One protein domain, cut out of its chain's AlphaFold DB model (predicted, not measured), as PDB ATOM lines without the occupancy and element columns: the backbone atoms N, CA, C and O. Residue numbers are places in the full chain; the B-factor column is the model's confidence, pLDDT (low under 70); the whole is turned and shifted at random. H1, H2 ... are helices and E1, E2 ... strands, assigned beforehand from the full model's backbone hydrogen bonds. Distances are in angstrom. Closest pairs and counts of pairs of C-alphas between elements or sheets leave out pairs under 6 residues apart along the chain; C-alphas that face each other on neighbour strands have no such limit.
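What this domain is: This is residues 850 to 980 of the 980 residues of the protein "Alpha-ketoglutarate-dependent 2" of Colletotrichum salicis (UniProt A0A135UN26). A small sheet of four parallel strands, side by side in chain order, has two helices, H2 and H3, side by side over one face and the short helix H4 over the other. H1 packs on H2 away from the sheet, and H5, near the chain's end, only grazes the sheet. The printed part has 131 residues with five named helices and four named strands, in the order E1 H1 E2 H2 E3 H3 E4 H4 H5; the class is mixed. It is compact, with a radius of gyration of the C-alphas of 14.4 A and spans of 43 by 33 by 26 A.

How they stand to each other: The sheet runs E1, residues 850 to 854, E2, 880 to 884, E3, 931 to 936, and E4, 958 to 963; E1 and E4 are its edge strands. E1 and E2 are parallel at 6 degrees, with N 853 and O 882 2.8 A apart. E2 and E3 are parallel at 2 degrees, with N 883 and O 933 2.8 A apart. E3 and E4 are parallel at 21 degrees, with N 960 and O 932 2.8 A apart. These three N and O pairs are within hydrogen-bond range. H1, residues 865 to 868, is not on the sheet; it touches H2, residues 900 to 918, closest at the C-alphas of Leu 865 and Gln 908, 5.6 A. H2 lies over E3 at a height over the sheet of 10.9 A and runs along the strands. H3, residues 941 to 951, is on the same face, over E4 at a height of 6.1 A. H2 touches H3 with residues 910 to 917 alone, closest at the C-alphas of Cys 917 and Ala 948, 6.6 A; they run the same way at a shallow tilt of 33 degrees, only just short of steep. H4, residues 964 to 970, is on the opposite face at a height of 7.0 A. H4 and H5, residues 975 to 979, are close but not clearly touching, with the C-alphas of Leu 970 and Met 978 6.3 A apart. Three strand-helix-strand units, each two parallel neighbour strands with a helix between, have right-handed crossovers: E1, H1, E2; E2, H2, E3; E3, H3, E4. In H2, H3, H4 and H5 every O i to N i+4 pair is within hydrogen-bond range; H1 is too short for one.

Where its parts are: E1 begins at C-alpha 850, (18.160, -18.522, -22.547). H2 is 26.5 A long, from C-alpha 900 at (47.587, -35.899, -21.569). E3 measures 16.5 A, H3 15.4 A and E4 16.8 A. H5 ends at C-alpha 979, (23.512, -16.629, -36.627).

The domain as a whole: The C-alphas of Gly 893 and Glu 923 are farthest apart, at 44.0 A. The printed part has no cut. The links H1 to E2, E2 to H2 and H2 to E3 are long. Mean pLDDT of the printed part is 73.0, and 43 residues are under 70, among them 855 to 872, 887 to 895 and 919 to 928.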
ATOM      1  N   GLU A 850      16.772 -18.653 -22.105       93.50
ATOM      2  CA  GLU A 850      18.160 -18.522 -22.547       93.50
ATOM      3  C   GLU A 850      19.126 -18.618 -21.361       93.50
ATOM      4  O   GLU A 850      19.082 -17.799 -20.443       93.50
ATOM      5  N   LEU A 851      20.021 -19.607 -21.405       90.56
ATOM      6  CA  LEU A 851      21.070 -19.836 -20.413       90.56
ATOM      7  C   LEU A 851      22.439 -19.710 -21.083       90.56
ATOM      8  O   LEU A 851      22.732 -20.382 -22.073       90.56
ATOM      9  N   ARG A 852      23.312 -18.878 -20.519       90.38
ATOM     10  CA  ARG A 852      24.722 -18.774 -20.907       90.38
ATOM     11  C   ARG A 852      25.587 -19.014 -19.688       90.38
ATOM     12  O   ARG A 852      25.408 -18.348 -18.671       90.38
ATOM     13  N   ILE A 853      26.534 -19.939 -19.781       83.56
ATOM     14  CA  ILE A 853      27.405 -20.260 -18.657       83.56
ATOM     15  C   ILE A 853      28.826 -20.610 -19.101       83.56
ATOM     16  O   ILE A 853      29.053 -21.383 -20.033       83.56
ATOM     17  N   GLU A 854      29.806 -20.013 -18.430       78.56
ATOM     18  CA  GLU A 854      31.213 -20.386 -18.556       78.56
ATOM     19  C   GLU A 854      31.495 -21.572 -17.626       78.56
ATOM     20  O   GLU A 854      31.380 -21.452 -16.407       78.56
ATOM     21  N   LEU A 855      31.836 -22.735 -18.187       68.56
ATOM     22  CA  LEU A 855      31.895 -24.003 -17.445       68.56
ATOM     23  C   LEU A 855      33.021 -24.039 -16.395       68.56
ATOM     24  O   LEU A 855      32.892 -24.729 -15.385       68.56
ATOM     25  N   ASP A 856      34.068 -23.222 -16.555       57.75
ATOM     26  CA  ASP A 856      35.104 -22.998 -15.531       57.75
ATOM     27  C   ASP A 856      34.519 -22.470 -14.194       57.75
ATOM     28  O   ASP A 856      35.162 -22.610 -13.155       57.75
ATOM     29  N   SER A 857      33.303 -21.900 -14.203       50.59
ATOM     30  CA  SER A 857      32.566 -21.440 -13.006       50.59
ATOM     31  C   SER A 857      31.895 -22.573 -12.215       50.59
ATOM     32  O   SER A 857      31.451 -22.344 -11.092       50.59
ATOM     33  N   PHE A 858      31.765 -23.756 -12.828       48.75
ATOM     34  CA  PHE A 858      30.995 -24.911 -12.342       48.75
ATOM     35  C   PHE A 858      31.878 -26.124 -12.023       48.75
ATOM     36  O   PHE A 858      31.555 -26.909 -11.137       48.75
ATOM     37  N   VAL A 859      32.994 -26.302 -12.740       49.12
ATOM     38  CA  VAL A 859      33.886 -27.468 -12.595       49.12
ATOM     39  C   VAL A 859      34.821 -27.291 -11.384       49.12
ATOM     40  O   VAL A 859      36.050 -27.278 -11.484       49.12
ATOM     41  N   GLY A 860      34.213 -27.175 -10.203       42.97
ATOM     42  CA  GLY A 860      34.870 -27.304  -8.908       42.97
ATOM     43  C   GLY A 860      35.301 -28.751  -8.685       42.97
ATOM     44  O   GLY A 860      34.512 -29.588  -8.266       42.97
ATOM     45  N   ALA A 861      36.558 -29.061  -9.009       42.06
ATOM     46  CA  ALA A 861      37.224 -30.347  -8.752       42.06
ATOM     47  C   ALA A 861      36.564 -31.639  -9.306       42.06
ATOM     48  O   ALA A 861      37.070 -32.730  -9.023       42.06
ATOM     49  N   VAL A 862      35.512 -31.546 -10.131       41.31
ATOM     50  CA  VAL A 862      34.897 -32.696 -10.820       41.31
ATOM     51  C   VAL A 862      35.953 -33.401 -11.680       41.31
ATOM     52  O   VAL A 862      36.544 -32.807 -12.584       41.31
ATOM     53  N   LYS A 863      36.240 -34.671 -11.367       47.22
ATOM     54  CA  LYS A 863      37.317 -35.436 -12.023       47.22
ATOM     55  C   LYS A 863      36.911 -35.973 -13.392       47.22
ATOM     56  O   LYS A 863      37.788 -36.146 -14.238       47.22
ATOM     57  N   ASP A 864      35.621 -36.199 -13.618       51.34
ATOM     58  CA  ASP A 864      35.081 -36.609 -14.908       51.34
ATOM     59  C   ASP A 864      33.736 -35.919 -15.185       51.34
ATOM     60  O   ASP A 864      32.854 -35.916 -14.336       51.34
ATOM     61  N   LEU A 865      33.572 -35.310 -16.364       50.97
ATOM     62  CA  LEU A 865      32.369 -34.519 -16.668       50.97
ATOM     63  C   LEU A 865      31.131 -35.380 -16.977       50.97
ATOM     64  O   LEU A 865      30.050 -34.824 -17.115       50.97
ATOM     65  N   GLY A 866      31.260 -36.712 -16.996       47.44
ATOM     66  CA  GLY A 866      30.104 -37.621 -17.009       47.44
ATOM     67  C   GLY A 866      29.237 -37.537 -15.741       47.44
ATOM     68  O   GLY A 866      28.049 -37.827 -15.800       47.44
ATOM     69  N   ASP A 867      29.780 -37.047 -14.618       50.91
ATOM     70  CA  ASP A 867      29.012 -36.796 -13.383       50.91
ATOM     71  C   ASP A 867      28.053 -35.582 -13.513       50.91
ATOM     72  O   ASP A 867      27.322 -35.223 -12.578       50.91
ATOM     73  N   LEU A 868      28.090 -34.871 -14.649       58.09
ATOM     74  CA  LEU A 868      27.457 -33.563 -14.784       58.09
ATOM     75  C   LEU A 868      25.978 -33.624 -15.177       58.09
ATOM     76  O   LEU A 868      25.319 -32.630 -14.906       58.09
ATOM     77  N   ASP A 869      25.448 -34.756 -15.663       62.62
ATOM     78  CA  ASP A 869      24.017 -35.027 -15.948       62.62
ATOM     79  C   ASP A 869      23.220 -33.766 -16.333       62.62
ATOM     80  O   ASP A 869      22.486 -33.175 -15.533       62.62
ATOM     81  N   LEU A 870      23.462 -33.289 -17.556       68.81
ATOM     82  CA  LEU A 870      22.858 -32.058 -18.063       68.81
ATOM     83  C   LEU A 870      21.350 -32.209 -18.306       68.81
ATOM     84  O   LEU A 870      20.631 -31.219 -18.182       68.81
ATOM     85  N   ALA A 871      20.872 -33.424 -18.587       63.81
ATOM     86  CA  ALA A 871      19.453 -33.725 -18.757       63.81
ATOM     87  C   ALA A 871      18.650 -33.381 -17.492       63.81
ATOM     88  O   ALA A 871      17.656 -32.666 -17.576       63.81
ATOM     89  N   GLN A 872      19.123 -33.802 -16.312       67.00
ATOM     90  CA  GLN A 872      18.442 -33.549 -15.034       67.00
ATOM     91  C   GLN A 872      18.704 -32.154 -14.428       67.00
ATOM     92  O   GLN A 872      18.145 -31.833 -13.379       67.00
ATOM     93  N   LYS A 873      19.570 -31.324 -15.029       74.56
ATOM     94  CA  LYS A 873      20.023 -30.037 -14.446       74.56
ATOM     95  C   LYS A 873      19.688 -28.797 -15.279       74.56
ATOM     96  O   LYS A 873      20.049 -27.691 -14.881       74.56
ATOM     97  N   LEU A 874      19.001 -28.950 -16.407       81.12
ATOM     98  CA  LEU A 874      18.504 -27.847 -17.233       81.12
ATOM     99  C   LEU A 874      16.969 -27.740 -17.107       81.12
ATOM    100  O   LEU A 874      16.320 -28.768 -16.944       81.12
ATOM    101  N   PRO A 875      16.364 -26.537 -17.190       84.06
ATOM    102  CA  PRO A 875      14.909 -26.400 -17.149       84.06
ATOM    103  C   PRO A 875      14.241 -26.897 -18.437       84.06
ATOM    104  O   PRO A 875      14.681 -26.564 -19.537       84.06
ATOM    105  N   ASP A 876      13.105 -27.588 -18.304       81.06
ATOM    106  CA  ASP A 876      12.295 -28.188 -19.384       81.06
ATOM    107  C   ASP A 876      11.972 -27.223 -20.545       81.06
ATOM    108  O   ASP A 876      11.771 -27.614 -21.696       81.06
ATOM    109  N   ARG A 877      11.895 -25.924 -20.240       85.06
ATOM    110  CA  ARG A 877      11.515 -24.849 -21.170       85.06
ATOM    111  C   ARG A 877      12.702 -24.051 -21.717       85.06
ATOM    112  O   ARG A 877      12.490 -23.024 -22.357       85.06
ATOM    113  N   LEU A 878      13.931 -24.512 -21.494       87.75
ATOM    114  CA  LEU A 878      15.130 -23.857 -21.999       87.75
ATOM    115  C   LEU A 878      15.247 -24.007 -23.525       87.75
ATOM    116  O   LEU A 878      15.351 -25.118 -24.037       87.75
ATOM    117  N   GLU A 879      15.274 -22.883 -24.239       89.12
ATOM    118  CA  GLU A 879      15.262 -22.806 -25.710       89.12
ATOM    119  C   GLU A 879      16.665 -22.577 -26.302       89.12
ATOM    120  O   GLU A 879      16.981 -23.034 -27.405       89.12
ATOM    121  N   LYS A 880      17.535 -21.868 -25.572       91.12
ATOM    122  CA  LYS A 880      18.867 -21.446 -26.027       91.12
ATOM    123  C   LYS A 880      19.920 -21.700 -24.952       91.12
ATOM    124  O   LYS A 880      19.783 -21.227 -23.823       91.12
ATOM    125  N   LEU A 881      21.006 -22.384 -25.314       89.25
ATOM    126  CA  LEU A 881      22.099 -22.729 -24.399       89.25
ATOM    127  C   LEU A 881      23.462 -22.309 -24.963       89.25
ATOM    128  O   LEU A 881      23.836 -22.714 -26.061       89.25
ATOM    129  N   PHE A 882      24.234 -21.527 -24.205       90.81
ATOM    130  CA  PHE A 882      25.634 -21.210 -24.509       90.81
ATOM    131  C   PHE A 882      26.551 -21.765 -23.414       90.81
ATOM    132  O   PHE A 882      26.533 -21.278 -22.287       90.81
ATOM    133  N   LEU A 883      27.391 -22.740 -23.755       87.06
ATOM    134  CA  LEU A 883      28.414 -23.307 -22.877       87.06
ATOM    135  C   LEU A 883      29.801 -22.805 -23.302       87.06
ATOM    136  O   LEU A 883      30.303 -23.196 -24.357       87.06
ATOM    137  N   ASP A 884      30.456 -21.967 -22.495       84.38
ATOM    138  CA  ASP A 884      31.858 -21.584 -22.726       84.38
ATOM    139  C   ASP A 884      32.803 -22.483 -21.910       84.38
ATOM    140  O   ASP A 884      33.097 -22.224 -20.746       84.38
ATOM    141  N   ALA A 885      33.297 -23.554 -22.534       79.06
ATOM    142  CA  ALA A 885      34.366 -24.411 -22.014       79.06
ATOM    143  C   ALA A 885      35.769 -23.916 -22.421       79.06
ATOM    144  O   ALA A 885      36.741 -24.675 -22.352       79.06
ATOM    145  N   SER A 886      35.915 -22.703 -22.968       77.12
ATOM    146  CA  SER A 886      37.148 -22.291 -23.654       77.12
ATOM    147  C   SER A 886      38.201 -21.633 -22.752       77.12
ATOM    148  O   SER A 886      39.392 -21.604 -23.104       77.12
ATOM    149  N   SER A 887      37.810 -21.172 -21.561       69.06
ATOM    150  CA  SER A 887      38.704 -20.505 -20.604       69.06
ATOM    151  C   SER A 887      39.722 -21.430 -19.929       69.06
ATOM    152  O   SER A 887      40.839 -20.958 -19.676       69.06
ATOM    153  N   VAL A 888      39.442 -22.742 -19.826       67.25
ATOM    154  CA  VAL A 888      40.214 -23.762 -19.076       67.25
ATOM    155  C   VAL A 888      41.714 -23.480 -18.969       67.25
ATOM    156  O   VAL A 888      42.444 -23.409 -19.974       67.25
ATOM    157  N   ARG A 889      42.187 -23.350 -17.725       60.72
ATOM    158  CA  ARG A 889      43.582 -23.057 -17.363       60.72
ATOM    159  C   ARG A 889      44.277 -24.308 -16.818       60.72
ATOM    160  O   ARG A 889      44.125 -24.674 -15.659       60.72
ATOM    161  N   PHE A 890      45.097 -24.943 -17.649       63.06
ATOM    162  CA  PHE A 890      45.867 -26.126 -17.256       63.06
ATOM    163  C   PHE A 890      47.009 -25.761 -16.293       63.06
ATOM    164  O   PHE A 890      48.009 -25.169 -16.702       63.06
ATOM    165  N   GLN A 891      46.891 -26.145 -15.019       54.97
ATOM    166  CA  GLN A 891      47.981 -25.995 -14.051       54.97
ATOM    167  C   GLN A 891      49.122 -26.980 -14.354       54.97
ATOM    168  O   GLN A 891      48.928 -28.197 -14.301       54.97
ATOM    169  N   GLY A 892      50.320 -26.452 -14.626       52.44
ATOM    170  CA  GLY A 892      51.585 -27.195 -14.694       52.44
ATOM    171  C   GLY A 892      51.752 -28.136 -15.897       52.44
ATOM    172  O   GLY A 892      51.080 -29.166 -16.007       52.44
ATOM    173  N   GLY A 893      52.732 -27.835 -16.755       53.59
ATOM    174  CA  GLY A 893      53.170 -28.701 -17.853       53.59
ATOM    175  C   GLY A 893      53.084 -28.058 -19.240       53.59
ATOM    176  O   GLY A 893      52.948 -26.847 -19.393       53.59
ATOM    177  N   SER A 894      53.208 -28.891 -20.272       49.62
ATOM    178  CA  SER A 894      53.232 -28.470 -21.676       49.62
ATOM    179  C   SER A 894      51.815 -28.334 -22.247       49.62
ATOM    180  O   SER A 894      51.185 -29.345 -22.548       49.62
ATOM    181  N   ASN A 895      51.358 -27.107 -22.523       65.75
ATOM    182  CA  ASN A 895      50.054 -26.801 -23.144       65.75
ATOM    183  C   ASN A 895      49.981 -27.122 -24.660       65.75
ATOM    184  O   ASN A 895      49.387 -26.382 -25.443       65.75
ATOM    185  N   LYS A 896      50.617 -28.216 -25.096       70.69
ATOM    186  CA  LYS A 896      50.533 -28.723 -26.475       70.69
ATOM    187  C   LYS A 896      49.228 -29.497 -26.668       70.69
ATOM    188  O   LYS A 896      48.738 -30.148 -25.750       70.69
ATOM    189  N   SER A 897      48.704 -29.482 -27.892       68.19
ATOM    190  CA  SER A 897      47.411 -30.078 -28.271       68.19
ATOM    191  C   SER A 897      47.295 -31.599 -28.076       68.19
ATOM    192  O   SER A 897      46.188 -32.129 -28.199       68.19
ATOM    193  N   ASN A 898      48.413 -32.272 -27.788       74.75
ATOM    194  CA  ASN A 898      48.571 -33.708 -27.557       74.75
ATOM    195  C   ASN A 898      49.072 -34.062 -26.138       74.75
ATOM    196  O   ASN A 898      49.418 -35.214 -25.890       74.75
ATOM    197  N   ALA A 899      49.166 -33.101 -25.213       73.31
ATOM    198  CA  ALA A 899      49.535 -33.397 -23.829       73.31
ATOM    199  C   ALA A 899      48.383 -34.121 -23.099       73.31
ATOM    200  O   ALA A 899      47.231 -33.742 -23.319       73.31
ATOM    201  N   PRO A 900      48.641 -35.085 -22.188       72.19
ATOM    202  CA  PRO A 900      47.587 -35.899 -21.569       72.19
ATOM    203  C   PRO A 900      46.441 -35.094 -20.939       72.19
ATOM    204  O   PRO A 900      45.280 -35.391 -21.190       72.19
ATOM    205  N   LYS A 901      46.751 -34.002 -20.223       70.19
ATOM    206  CA  LYS A 901      45.743 -33.090 -19.644       70.19
ATOM    207  C   LYS A 901      44.835 -32.445 -20.706       70.19
ATOM    208  O   LYS A 901      43.642 -32.287 -20.486       70.19
ATOM    209  N   VAL A 902      45.393 -32.096 -21.869       72.94
ATOM    210  CA  VAL A 902      44.660 -31.483 -22.991       72.94
ATOM    211  C   VAL A 902      43.857 -32.527 -23.776       72.94
ATOM    212  O   VAL A 902      42.848 -32.178 -24.379       72.94
ATOM    213  N   LEU A 903      44.270 -33.799 -23.763       75.62
ATOM    214  CA  LEU A 903      43.477 -34.909 -24.304       75.62
ATOM    215  C   LEU A 903      42.291 -35.244 -23.388       75.62
ATOM    216  O   LEU A 903      41.176 -35.333 -23.884       75.62
ATOM    217  N   ALA A 904      42.499 -35.317 -22.069       74.00
ATOM    218  CA  ALA A 904      41.422 -35.532 -21.096       74.00
ATOM    219  C   ALA A 904      40.326 -34.454 -21.198       74.00
ATOM    220  O   ALA A 904      39.157 -34.783 -21.359       74.00
ATOM    221  N   TYR A 905      40.710 -33.172 -21.236       77.25
ATOM    222  CA  TYR A 905      39.774 -32.064 -21.471       77.25
ATOM    223  C   TYR A 905      39.007 -32.184 -22.802       77.25
ATOM    224  O   TYR A 905      37.837 -31.822 -22.880       77.25
ATOM    225  N   LYS A 906      39.641 -32.692 -23.870       77.50
ATOM    226  CA  LYS A 906      38.951 -32.889 -25.155       77.50
ATOM    227  C   LYS A 906      37.900 -33.981 -25.078       77.50
ATOM    228  O   LYS A 906      36.840 -33.795 -25.658       77.50
ATOM    229  N   GLU A 907      38.193 -35.075 -24.384       77.50
ATOM    230  CA  GLU A 907      37.228 -36.155 -24.187       77.50
ATOM    231  C   GLU A 907      36.079 -35.703 -23.278       77.50
ATOM    232  O   GLU A 907      34.926 -35.981 -23.569       77.50
ATOM    233  N   GLN A 908      36.369 -34.901 -22.251       75.06
ATOM    234  CA  GLN A 908      35.366 -34.277 -21.382       75.06
ATOM    235  C   GLN A 908      34.426 -33.310 -22.132       75.06
ATOM    236  O   GLN A 908      33.215 -33.375 -21.945       75.06
ATOM    237  N   VAL A 909      34.941 -32.441 -23.013       78.06
ATOM    238  CA  VAL A 909      34.083 -31.563 -23.843       78.06
ATOM    239  C   VAL A 909      33.362 -32.345 -24.946       78.06
ATOM    240  O   VAL A 909      32.253 -31.978 -25.322       78.06
ATOM    241  N   LYS A 910      33.964 -33.426 -25.458       79.94
ATOM    242  CA  LYS A 910      33.309 -34.348 -26.393       79.94
ATOM    243  C   LYS A 910      32.117 -35.045 -25.721       79.94
ATOM    244  O   LYS A 910      31.047 -35.003 -26.309       79.94
ATOM    245  N   ARG A 911      32.276 -35.550 -24.489       77.62
ATOM    246  CA  ARG A 911      31.185 -36.110 -23.671       77.62
ATOM    247  C   ARG A 911      30.047 -35.115 -23.490       77.62
ATOM    248  O   ARG A 911      28.968 -35.405 -23.959       77.62
ATOM    249  N   ILE A 912      30.309 -33.888 -23.031       78.12
ATOM    250  CA  ILE A 912      29.263 -32.843 -22.934       78.12
ATOM    251  C   ILE A 912      28.489 -32.643 -24.253       78.12
ATOM    252  O   ILE A 912      27.294 -32.367 -24.231       78.12
ATOM    253  N   ILE A 913      29.153 -32.749 -25.409       81.56
ATOM    254  CA  ILE A 913      28.490 -32.646 -26.718       81.56
ATOM    255  C   ILE A 913      27.673 -33.911 -27.037       81.56
ATOM    256  O   ILE A 913      26.604 -33.784 -27.623       81.56
ATOM    257  N   GLU A 914      28.156 -35.095 -26.664       79.94
ATOM    258  CA  GLU A 914      27.463 -36.382 -26.811       79.94
ATOM    259  C   GLU A 914      26.248 -36.457 -25.868       79.94
ATOM    260  O   GLU A 914      25.136 -36.612 -26.364       79.94
ATOM    261  N   ASP A 915      26.415 -36.175 -24.571       76.44
ATOM    262  CA  ASP A 915      25.356 -36.078 -23.556       76.44
ATOM    263  C   ASP A 915      24.214 -35.147 -24.021       76.44
ATOM    264  O   ASP A 915      23.037 -35.485 -23.911       76.44
ATOM    265  N   LEU A 916      24.542 -33.976 -24.589       78.62
ATOM    266  CA  LEU A 916      23.559 -33.016 -25.120       78.62
ATOM    267  C   LEU A 916      22.830 -33.504 -26.383       78.62
ATOM    268  O   LEU A 916      21.735 -33.017 -26.665       78.62
ATOM    269  N   CYS A 917      23.416 -34.431 -27.145       77.31
ATOM    270  CA  CYS A 917      22.741 -35.088 -28.267       77.31
ATOM    271  C   CYS A 917      21.867 -36.253 -27.776       77.31
ATOM    272  O   CYS A 917      20.744 -36.406 -28.246       77.31
ATOM    273  N   GLU A 918      22.344 -37.038 -26.806       71.88
ATOM    274  CA  GLU A 918      21.607 -38.155 -26.196       71.88
ATOM    275  C   GLU A 918      20.374 -37.649 -25.421       71.88
ATOM    276  O   GLU A 918      19.276 -38.167 -25.612       71.88
ATOM    277  N   THR A 919      20.495 -36.512 -24.720       65.50
ATOM    278  CA  THR A 919      19.384 -35.740 -24.105       65.50
ATOM    279  C   THR A 919      18.299 -35.309 -25.118       65.50
ATOM    280  O   THR A 919      17.217 -34.874 -24.728       65.50
ATOM    281  N   ARG A 920      18.563 -35.395 -26.430       65.31
ATOM    282  CA  ARG A 920      17.590 -35.124 -27.505       65.31
ATOM    283  C   ARG A 920      17.163 -36.370 -28.294       65.31
ATOM    284  O   ARG A 920      16.310 -36.235 -29.167       65.31
ATOM    285  N   ALA A 921      17.729 -37.541 -28.002       58.19
ATOM    286  CA  ALA A 921      17.433 -38.802 -28.685       58.19
ATOM    287  C   ALA A 921      16.436 -39.700 -27.924       58.19
ATOM    288  O   ALA A 921      15.836 -40.587 -28.528       58.19
ATOM    289  N   GLU A 922      16.245 -39.489 -26.618       53.94
ATOM    290  CA  GLU A 922      15.265 -40.228 -25.811       53.94
ATOM    291  C   GLU A 922      13.871 -39.568 -25.844       53.94
ATOM    292  O   GLU A 922      13.756 -38.347 -25.765       53.94
ATOM    293  N   GLU A 923      12.792 -40.365 -25.884       49.69
ATOM    294  CA  GLU A 923      11.382 -39.899 -25.904       49.69
ATOM    295  C   GLU A 923      10.881 -39.327 -24.549       49.69
ATOM    296  O   GLU A 923       9.690 -39.356 -24.229       49.69
ATOM    297  N   ILE A 924      11.789 -38.817 -23.719       47.38
ATOM    298  CA  ILE A 924      11.502 -38.199 -22.420       47.38
ATOM    299  C   ILE A 924      11.207 -36.700 -22.653       47.38
ATOM    300  O   ILE A 924      11.813 -36.101 -23.543       47.38
ATOM    301  N   PRO A 925      10.298 -36.050 -21.892       49.66
ATOM    302  CA  PRO A 925      10.025 -34.611 -22.005       49.66
ATOM    303  C   PRO A 925      11.207 -33.755 -21.501       49.66
ATOM    304  O   PRO A 925      11.159 -33.160 -20.429       49.66
ATOM    305  N   LEU A 926      12.279 -33.721 -22.291       54.16
ATOM    306  CA  LEU A 926      13.549 -33.054 -22.012       54.16
ATOM    307  C   LEU A 926      13.614 -31.648 -22.649       54.16
ATOM    308  O   LEU A 926      12.825 -31.342 -23.552       54.16
ATOM    309  N   PRO A 927      14.538 -30.774 -22.193       60.66
ATOM    310  CA  PRO A 927      14.550 -29.353 -22.531       60.66
ATOM    311  C   PRO A 927      14.418 -29.022 -24.023       60.66
ATOM    312  O   PRO A 927      15.099 -29.599 -24.876       60.66
ATOM    313  N   ARG A 928      13.575 -28.028 -24.340       67.12
ATOM    314  CA  ARG A 928      13.269 -27.571 -25.712       67.12
ATOM    315  C   ARG A 928      14.413 -26.777 -26.378       67.12
ATOM    316  O   ARG A 928      14.187 -25.738 -26.986       67.12
ATOM    317  N   LEU A 929      15.645 -27.273 -26.291       74.31
ATOM    318  CA  LEU A 929      16.854 -26.640 -26.813       74.31
ATOM    319  C   LEU A 929      16.847 -26.566 -28.346       74.31
ATOM    320  O   LEU A 929      17.221 -27.525 -29.023       74.31
ATOM    321  N   ASP A 930      16.447 -25.423 -28.896       79.06
ATOM    322  CA  ASP A 930      16.442 -25.149 -30.336       79.06
ATOM    323  C   ASP A 930      17.846 -24.746 -30.828       79.06
ATOM    324  O   ASP A 930      18.248 -25.069 -31.949       79.06
ATOM    325  N   THR A 931      18.627 -24.027 -30.008       83.75
ATOM    326  CA  THR A 931      19.985 -23.573 -30.372       83.75
ATOM    327  C   THR A 931      20.996 -23.776 -29.246       83.75
ATOM    328  O   THR A 931      20.875 -23.202 -28.165       83.75
ATOM    329  N   ILE A 932      22.056 -24.534 -29.540       87.12
ATOM    330  CA  ILE A 932      23.149 -24.843 -28.613       87.12
ATOM    331  C   ILE A 932      24.466 -24.283 -29.175       87.12
ATOM    332  O   ILE A 932      24.838 -24.525 -30.323       87.12
ATOM    333  N   ALA A 933      25.212 -23.543 -28.361       89.38
ATOM    334  CA  ALA A 933      26.511 -22.975 -28.703       89.38
ATOM    335  C   ALA A 933      27.580 -23.474 -27.721       89.38
ATOM    336  O   ALA A 933      27.450 -23.275 -26.519       89.38
ATOM    337  N   VAL A 934      28.653 -24.098 -28.223       88.25
ATOM    338  CA  VAL A 934      29.726 -24.664 -27.381       88.25
ATOM    339  C   VAL A 934      31.073 -24.022 -27.716       88.25
ATOM    340  O   VAL A 934      31.727 -24.365 -28.704       88.25
ATOM    341  N   GLY A 935      31.512 -23.074 -26.892       87.31
ATOM    342  CA  GLY A 935      32.852 -22.494 -26.962       87.31
ATOM    343  C   GLY A 935      33.895 -23.452 -26.393       87.31
ATOM    344  O   GLY A 935      33.746 -23.926 -25.274       87.31
ATOM    345  N   CYS A 936      34.974 -23.752 -27.125       83.25
ATOM    346  CA  CYS A 936      36.009 -24.660 -26.618       83.25
ATOM    347  C   CYS A 936      37.435 -24.363 -27.117       83.25
ATOM    348  O   CYS A 936      37.687 -23.578 -28.039       83.25
ATOM    349  N   LYS A 937      38.406 -24.997 -26.454       77.31
ATOM    350  CA  LYS A 937      39.854 -24.811 -26.620       77.31
ATOM    351  C   LYS A 937      40.469 -26.006 -27.354       77.31
ATOM    352  O   LYS A 937      39.979 -27.123 -27.250       77.31
ATOM    353  N   PHE A 938      41.580 -25.808 -28.069       69.19
ATOM    354  CA  PHE A 938      42.421 -26.876 -28.661       69.19
ATOM    355  C   PHE A 938      41.743 -27.925 -29.587       69.19
ATOM    356  O   PHE A 938      42.414 -28.877 -30.009       69.19
ATOM    357  N   SER A 939      40.455 -27.775 -29.897       68.50
ATOM    358  CA  SER A 939      39.606 -28.703 -30.649       68.50
ATOM    359  C   SER A 939      39.658 -28.450 -32.165       68.50
ATOM    360  O   SER A 939      40.432 -27.625 -32.657       68.50
ATOM    361  N   LYS A 940      38.818 -29.163 -32.926       76.19
ATOM    362  CA  LYS A 940      38.488 -28.843 -34.323       76.19
ATOM    363  C   LYS A 940      36.985 -28.542 -34.411       76.19
ATOM    364  O   LYS A 940      36.227 -29.465 -34.711       76.19
ATOM    365  N   PRO A 941      36.531 -27.294 -34.191       78.94
ATOM    366  CA  PRO A 941      35.104 -27.005 -34.036       78.94
ATOM    367  C   PRO A 941      34.238 -27.507 -35.197       78.94
ATOM    368  O   PRO A 941      33.230 -28.152 -34.964       78.94
ATOM    369  N   LYS A 942      34.688 -27.361 -36.454       81.12
ATOM    370  CA  LYS A 942      33.967 -27.891 -37.631       81.12
ATOM    371  C   LYS A 942      33.725 -29.409 -37.605       81.12
ATOM    372  O   LYS A 942      32.747 -29.856 -38.189       81.12
ATOM    373  N   GLN A 943      34.606 -30.194 -36.981       80.81
ATOM    374  CA  GLN A 943      34.466 -31.652 -36.910       80.81
ATOM    375  C   GLN A 943      33.437 -32.055 -35.847       80.81
ATOM    376  O   GLN A 943      32.606 -32.912 -36.117       80.81
ATOM    377  N   TRP A 944      33.467 -31.413 -34.675       83.25
ATOM    378  CA  TRP A 944      32.503 -31.665 -33.598       83.25
ATOM    379  C   TRP A 944      31.119 -31.079 -33.901       83.25
ATOM    380  O   TRP A 944      30.134 -31.779 -33.729       83.25
ATOM    381  N   THR A 945      31.038 -29.867 -34.468       85.50
ATOM    382  CA  THR A 945      29.787 -29.309 -35.019       85.50
ATOM    383  C   THR A 945      29.161 -30.266 -36.021       85.50
ATOM    384  O   THR A 945      27.954 -30.464 -35.996       85.50
ATOM    385  N   ARG A 946      29.957 -30.874 -36.910       84.88
ATOM    386  CA  ARG A 946      29.415 -31.857 -37.844       84.88
ATOM    387  C   ARG A 946      28.902 -33.096 -37.108       84.88
ATOM    388  O   ARG A 946      27.736 -33.402 -37.261       84.88
ATOM    389  N   ALA A 947      29.734 -33.755 -36.300       82.69
ATOM    390  CA  ALA A 947      29.338 -34.982 -35.606       82.69
ATOM    391  C   ALA A 947      28.065 -34.804 -34.755       82.69
ATOM    392  O   ALA A 947      27.168 -35.627 -34.842       82.69
ATOM    393  N   ALA A 948      27.945 -33.694 -34.020       82.25
ATOM    394  CA  ALA A 948      26.768 -33.407 -33.201       82.25
ATOM    395  C   ALA A 948      25.481 -33.244 -34.029       82.25
ATOM    396  O   ALA A 948      24.463 -33.840 -33.701       82.25
ATOM    397  N   ASN A 949      25.515 -32.473 -35.127       84.31
ATOM    398  CA  ASN A 949      24.335 -32.317 -35.991       84.31
ATOM    399  C   ASN A 949      24.096 -33.536 -36.905       84.31
ATOM    400  O   ASN A 949      22.979 -33.706 -37.376       84.31
ATOM    401  N   ASP A 950      25.111 -34.377 -37.150       84.31
ATOM    402  CA  ASP A 950      24.937 -35.690 -37.787       84.31
ATOM    403  C   ASP A 950      24.180 -36.645 -36.817       84.31
ATOM    404  O   ASP A 950      23.357 -37.427 -37.282       84.31
ATOM    405  N   THR A 951      24.382 -36.549 -35.488       79.94
ATOM    406  CA  THR A 951      23.603 -37.287 -34.461       79.94
ATOM    407  C   THR A 951      22.195 -36.715 -34.254       79.94
ATOM    408  O   THR A 951      21.225 -37.462 -34.232       79.94
ATOM    409  N   MET A 952      22.052 -35.391 -34.132       76.12
ATOM    410  CA  MET A 952      20.756 -34.717 -33.918       76.12
ATOM    411  C   MET A 952      19.943 -34.509 -35.210       76.12
ATOM    412  O   MET A 952      19.017 -33.697 -35.222       76.12
ATOM    413  N   ALA A 953      20.284 -35.200 -36.302       78.44
ATOM    414  CA  ALA A 953      19.732 -34.961 -37.639       78.44
ATOM    415  C   ALA A 953      18.209 -35.181 -37.754       78.44
ATOM    416  O   ALA A 953      17.587 -34.655 -38.676       78.44
ATOM    417  N   GLU A 954      17.619 -35.931 -36.821       72.88
ATOM    418  CA  GLU A 954      16.177 -36.206 -36.731       72.88
ATOM    419  C   GLU A 954      15.446 -35.227 -35.782       72.88
ATOM    420  O   GLU A 954      14.271 -35.408 -35.473       72.88
ATOM    421  N   THR A 955      16.122 -34.158 -35.337       70.88
ATOM    422  CA  THR A 955      15.595 -33.138 -34.413       70.88
ATOM    423  C   THR A 955      15.739 -31.722 -34.990       70.88
ATOM    424  O   THR A 955      16.635 -31.450 -35.790       70.88
ATOM    425  N   ASP A 956      14.913 -30.772 -34.540       71.81
ATOM    426  CA  ASP A 956      15.037 -29.354 -34.930       71.81
ATOM    427  C   ASP A 956      16.254 -28.627 -34.308       71.81
ATOM    428  O   ASP A 956      16.600 -27.510 -34.723       71.81
ATOM    429  N   ALA A 957      16.910 -29.245 -33.318       73.56
ATOM    430  CA  ALA A 957      17.985 -28.650 -32.529       73.56
ATOM    431  C   ALA A 957      19.276 -28.454 -33.341       73.56
ATOM    432  O   ALA A 957      19.680 -29.306 -34.132       73.56
ATOM    433  N   LYS A 958      19.975 -27.330 -33.124       81.38
ATOM    434  CA  LYS A 958      21.240 -27.021 -33.824       81.38
ATOM    435  C   LYS A 958      22.359 -26.709 -32.845       81.38
ATOM    436  O   LYS A 958      22.330 -25.679 -32.171       81.38
ATOM    437  N   LEU A 959      23.387 -27.563 -32.821       88.62
ATOM    438  CA  LEU A 959      24.585 -27.374 -31.997       88.62
ATOM    439  C   LEU A 959      25.739 -26.835 -32.837       88.62
ATOM    440  O   LEU A 959      26.152 -27.437 -33.828       88.62
ATOM    441  N   ARG A 960      26.322 -25.710 -32.424       88.88
ATOM    442  CA  ARG A 960      27.487 -25.115 -33.086       88.88
ATOM    443  C   ARG A 960      28.650 -24.966 -32.119       88.88
ATOM    444  O   ARG A 960      28.592 -24.225 -31.143       88.88
ATOM    445  N   VAL A 961      29.738 -25.663 -32.428       87.94
ATOM    446  CA  VAL A 961      31.004 -25.569 -31.704       87.94
ATOM    447  C   VAL A 961      31.821 -24.399 -32.256       87.94
ATOM    448  O   VAL A 961      31.932 -24.215 -33.475       87.94
ATOM    449  N   TYR A 962      32.434 -23.634 -31.358       87.88
ATOM    450  CA  TYR A 962      33.185 -22.405 -31.623       87.88
ATOM    451  C   TYR A 962      34.614 -22.489 -31.060       87.88
ATOM    452  O   TYR A 962      34.865 -23.213 -30.092       87.88
ATOM    453  N   THR A 963      35.575 -21.750 -31.634       86.12
ATOM    454  CA  THR A 963      36.896 -21.607 -30.990       86.12
ATOM    455  C   THR A 963      36.804 -20.678 -29.780       86.12
ATOM    456  O   THR A 963      35.912 -19.840 -29.704       86.12
ATOM    457  N   ALA A 964      37.791 -20.736 -28.884       80.44
ATOM    458  CA  ALA A 964      37.945 -19.781 -27.781       80.44
ATOM    459  C   ALA A 964      37.934 -18.296 -28.211       80.44
ATOM    460  O   ALA A 964      37.500 -17.432 -27.453       80.44
ATOM    461  N   SER A 965      38.412 -17.983 -29.424       80.62
ATOM    462  CA  SER A 965      38.403 -16.606 -29.936       80.62
ATOM    463  C   SER A 965      37.012 -16.190 -30.413       80.62
ATOM    464  O   SER A 965      36.601 -15.048 -30.197       80.62
ATOM    465  N   ASP A 966      36.284 -17.117 -31.036       84.62
ATOM    466  CA  ASP A 966      34.918 -16.881 -31.497       84.62
ATOM    467  C   ASP A 966      33.982 -16.793 -30.288       84.62
ATOM    468  O   ASP A 966      33.280 -15.804 -30.141       84.62
ATOM    469  N   ALA A 967      34.044 -17.755 -29.360       84.00
ATOM    470  CA  ALA A 967      33.216 -17.799 -28.155       84.00
ATOM    471  C   ALA A 967      33.321 -16.508 -27.328       84.00
ATOM    472  O   ALA A 967      32.305 -15.899 -26.998       84.00
ATOM    473  N   LYS A 968      34.546 -16.009 -27.104       80.06
ATOM    474  CA  LYS A 968      34.776 -14.716 -26.448       80.06
ATOM    475  C   LYS A 968      34.164 -13.527 -27.205       80.06
ATOM    476  O   LYS A 968      33.722 -12.573 -26.574       80.06
ATOM    477  N   THR A 969      34.147 -13.569 -28.536       82.12
ATOM    478  CA  THR A 969      33.555 -12.518 -29.386       82.12
ATOM    479  C   THR A 969      32.025 -12.608 -29.430       82.12
ATOM    480  O   THR A 969      31.345 -11.592 -29.532       82.12
ATOM    481  N   LEU A 970      31.477 -13.822 -29.351       83.88
ATOM    482  CA  LEU A 970      30.047 -14.111 -29.444       83.88
ATOM    483  C   LEU A 970      29.324 -13.970 -28.097       83.88
ATOM    484  O   LEU A 970      28.135 -13.679 -28.096       83.88
ATOM    485  N   TRP A 971      30.018 -14.105 -26.962       83.06
ATOM    486  CA  TRP A 971      29.419 -14.018 -25.621       83.06
ATOM    487  C   TRP A 971      28.561 -12.760 -25.401       83.06
ATOM    488  O   TRP A 971      27.484 -12.847 -24.821       83.06
ATOM    489  N   ALA A 972      29.003 -11.610 -25.920       75.62
ATOM    490  CA  ALA A 972      28.304 -10.325 -25.811       75.62
ATOM    491  C   ALA A 972      27.273 -10.056 -26.936       75.62
ATOM    492  O   ALA A 972      26.727  -8.956 -27.015       75.62
ATOM    493  N   LYS A 973      27.024 -11.027 -27.826       80.62
ATOM    494  CA  LYS A 973      26.029 -10.956 -28.911       80.62
ATOM    495  C   LYS A 973      24.734 -11.686 -28.536       80.62
ATOM    496  O   LYS A 973      24.789 -12.714 -27.863       80.62
ATOM    497  N   SER A 974      23.578 -11.261 -29.048       78.44
ATOM    498  CA  SER A 974      22.365 -12.105 -29.024       78.44
ATOM    499  C   SER A 974      22.541 -13.346 -29.922       78.44
ATOM    500  O   SER A 974      23.383 -13.330 -30.822       78.44
ATOM    501  N   PHE A 975      21.777 -14.427 -29.717       74.50
ATOM    502  CA  PHE A 975      21.884 -15.631 -30.565       74.50
ATOM    503  C   PHE A 975      21.581 -15.336 -32.043       74.50
ATOM    504  O   PHE A 975      22.232 -15.866 -32.941       74.50
ATOM    505  N   GLU A 976      20.668 -14.406 -32.310       69.94
ATOM    506  CA  GLU A 976      20.336 -13.910 -33.647       69.94
ATOM    507  C   GLU A 976      21.563 -13.244 -34.289       69.94
ATOM    508  O   GLU A 976      21.885 -13.507 -35.444       69.94
ATOM    509  N   GLN A 977      22.322 -12.467 -33.510       72.44
ATOM    510  CA  GLN A 977      23.593 -11.876 -33.930       72.44
ATOM    511  C   GLN A 977      24.761 -12.890 -33.994       72.44
ATOM    512  O   GLN A 977      25.818 -12.538 -34.518       72.44
ATOM    513  N   MET A 978      24.626 -14.118 -33.469       72.75
ATOM    514  CA  MET A 978      25.575 -15.229 -33.699       72.75
ATOM    515  C   MET A 978      25.246 -16.035 -34.965       72.75
ATOM    516  O   MET A 978      26.130 -16.672 -35.544       72.75
ATOM    517  N   ASN A 979      23.977 -16.023 -35.381       63.62
ATOM    518  CA  ASN A 979      23.512 -16.629 -36.627       63.62
ATOM    519  C   ASN A 979      23.875 -15.782 -37.865       63.62
ATOM    520  O   ASN A 979      23.916 -16.330 -38.967       63.62
ATOM    521  N   VAL A 980      24.182 -14.490 -37.662       50.75
ATOM    522  CA  VAL A 980      24.779 -13.550 -38.636       50.75
ATOM    523  C   VAL A 980      26.309 -13.530 -38.530       50.75
ATOM    524  O   VAL A 980      26.948 -13.879 -39.546       50.75
TER     525      VAL A 980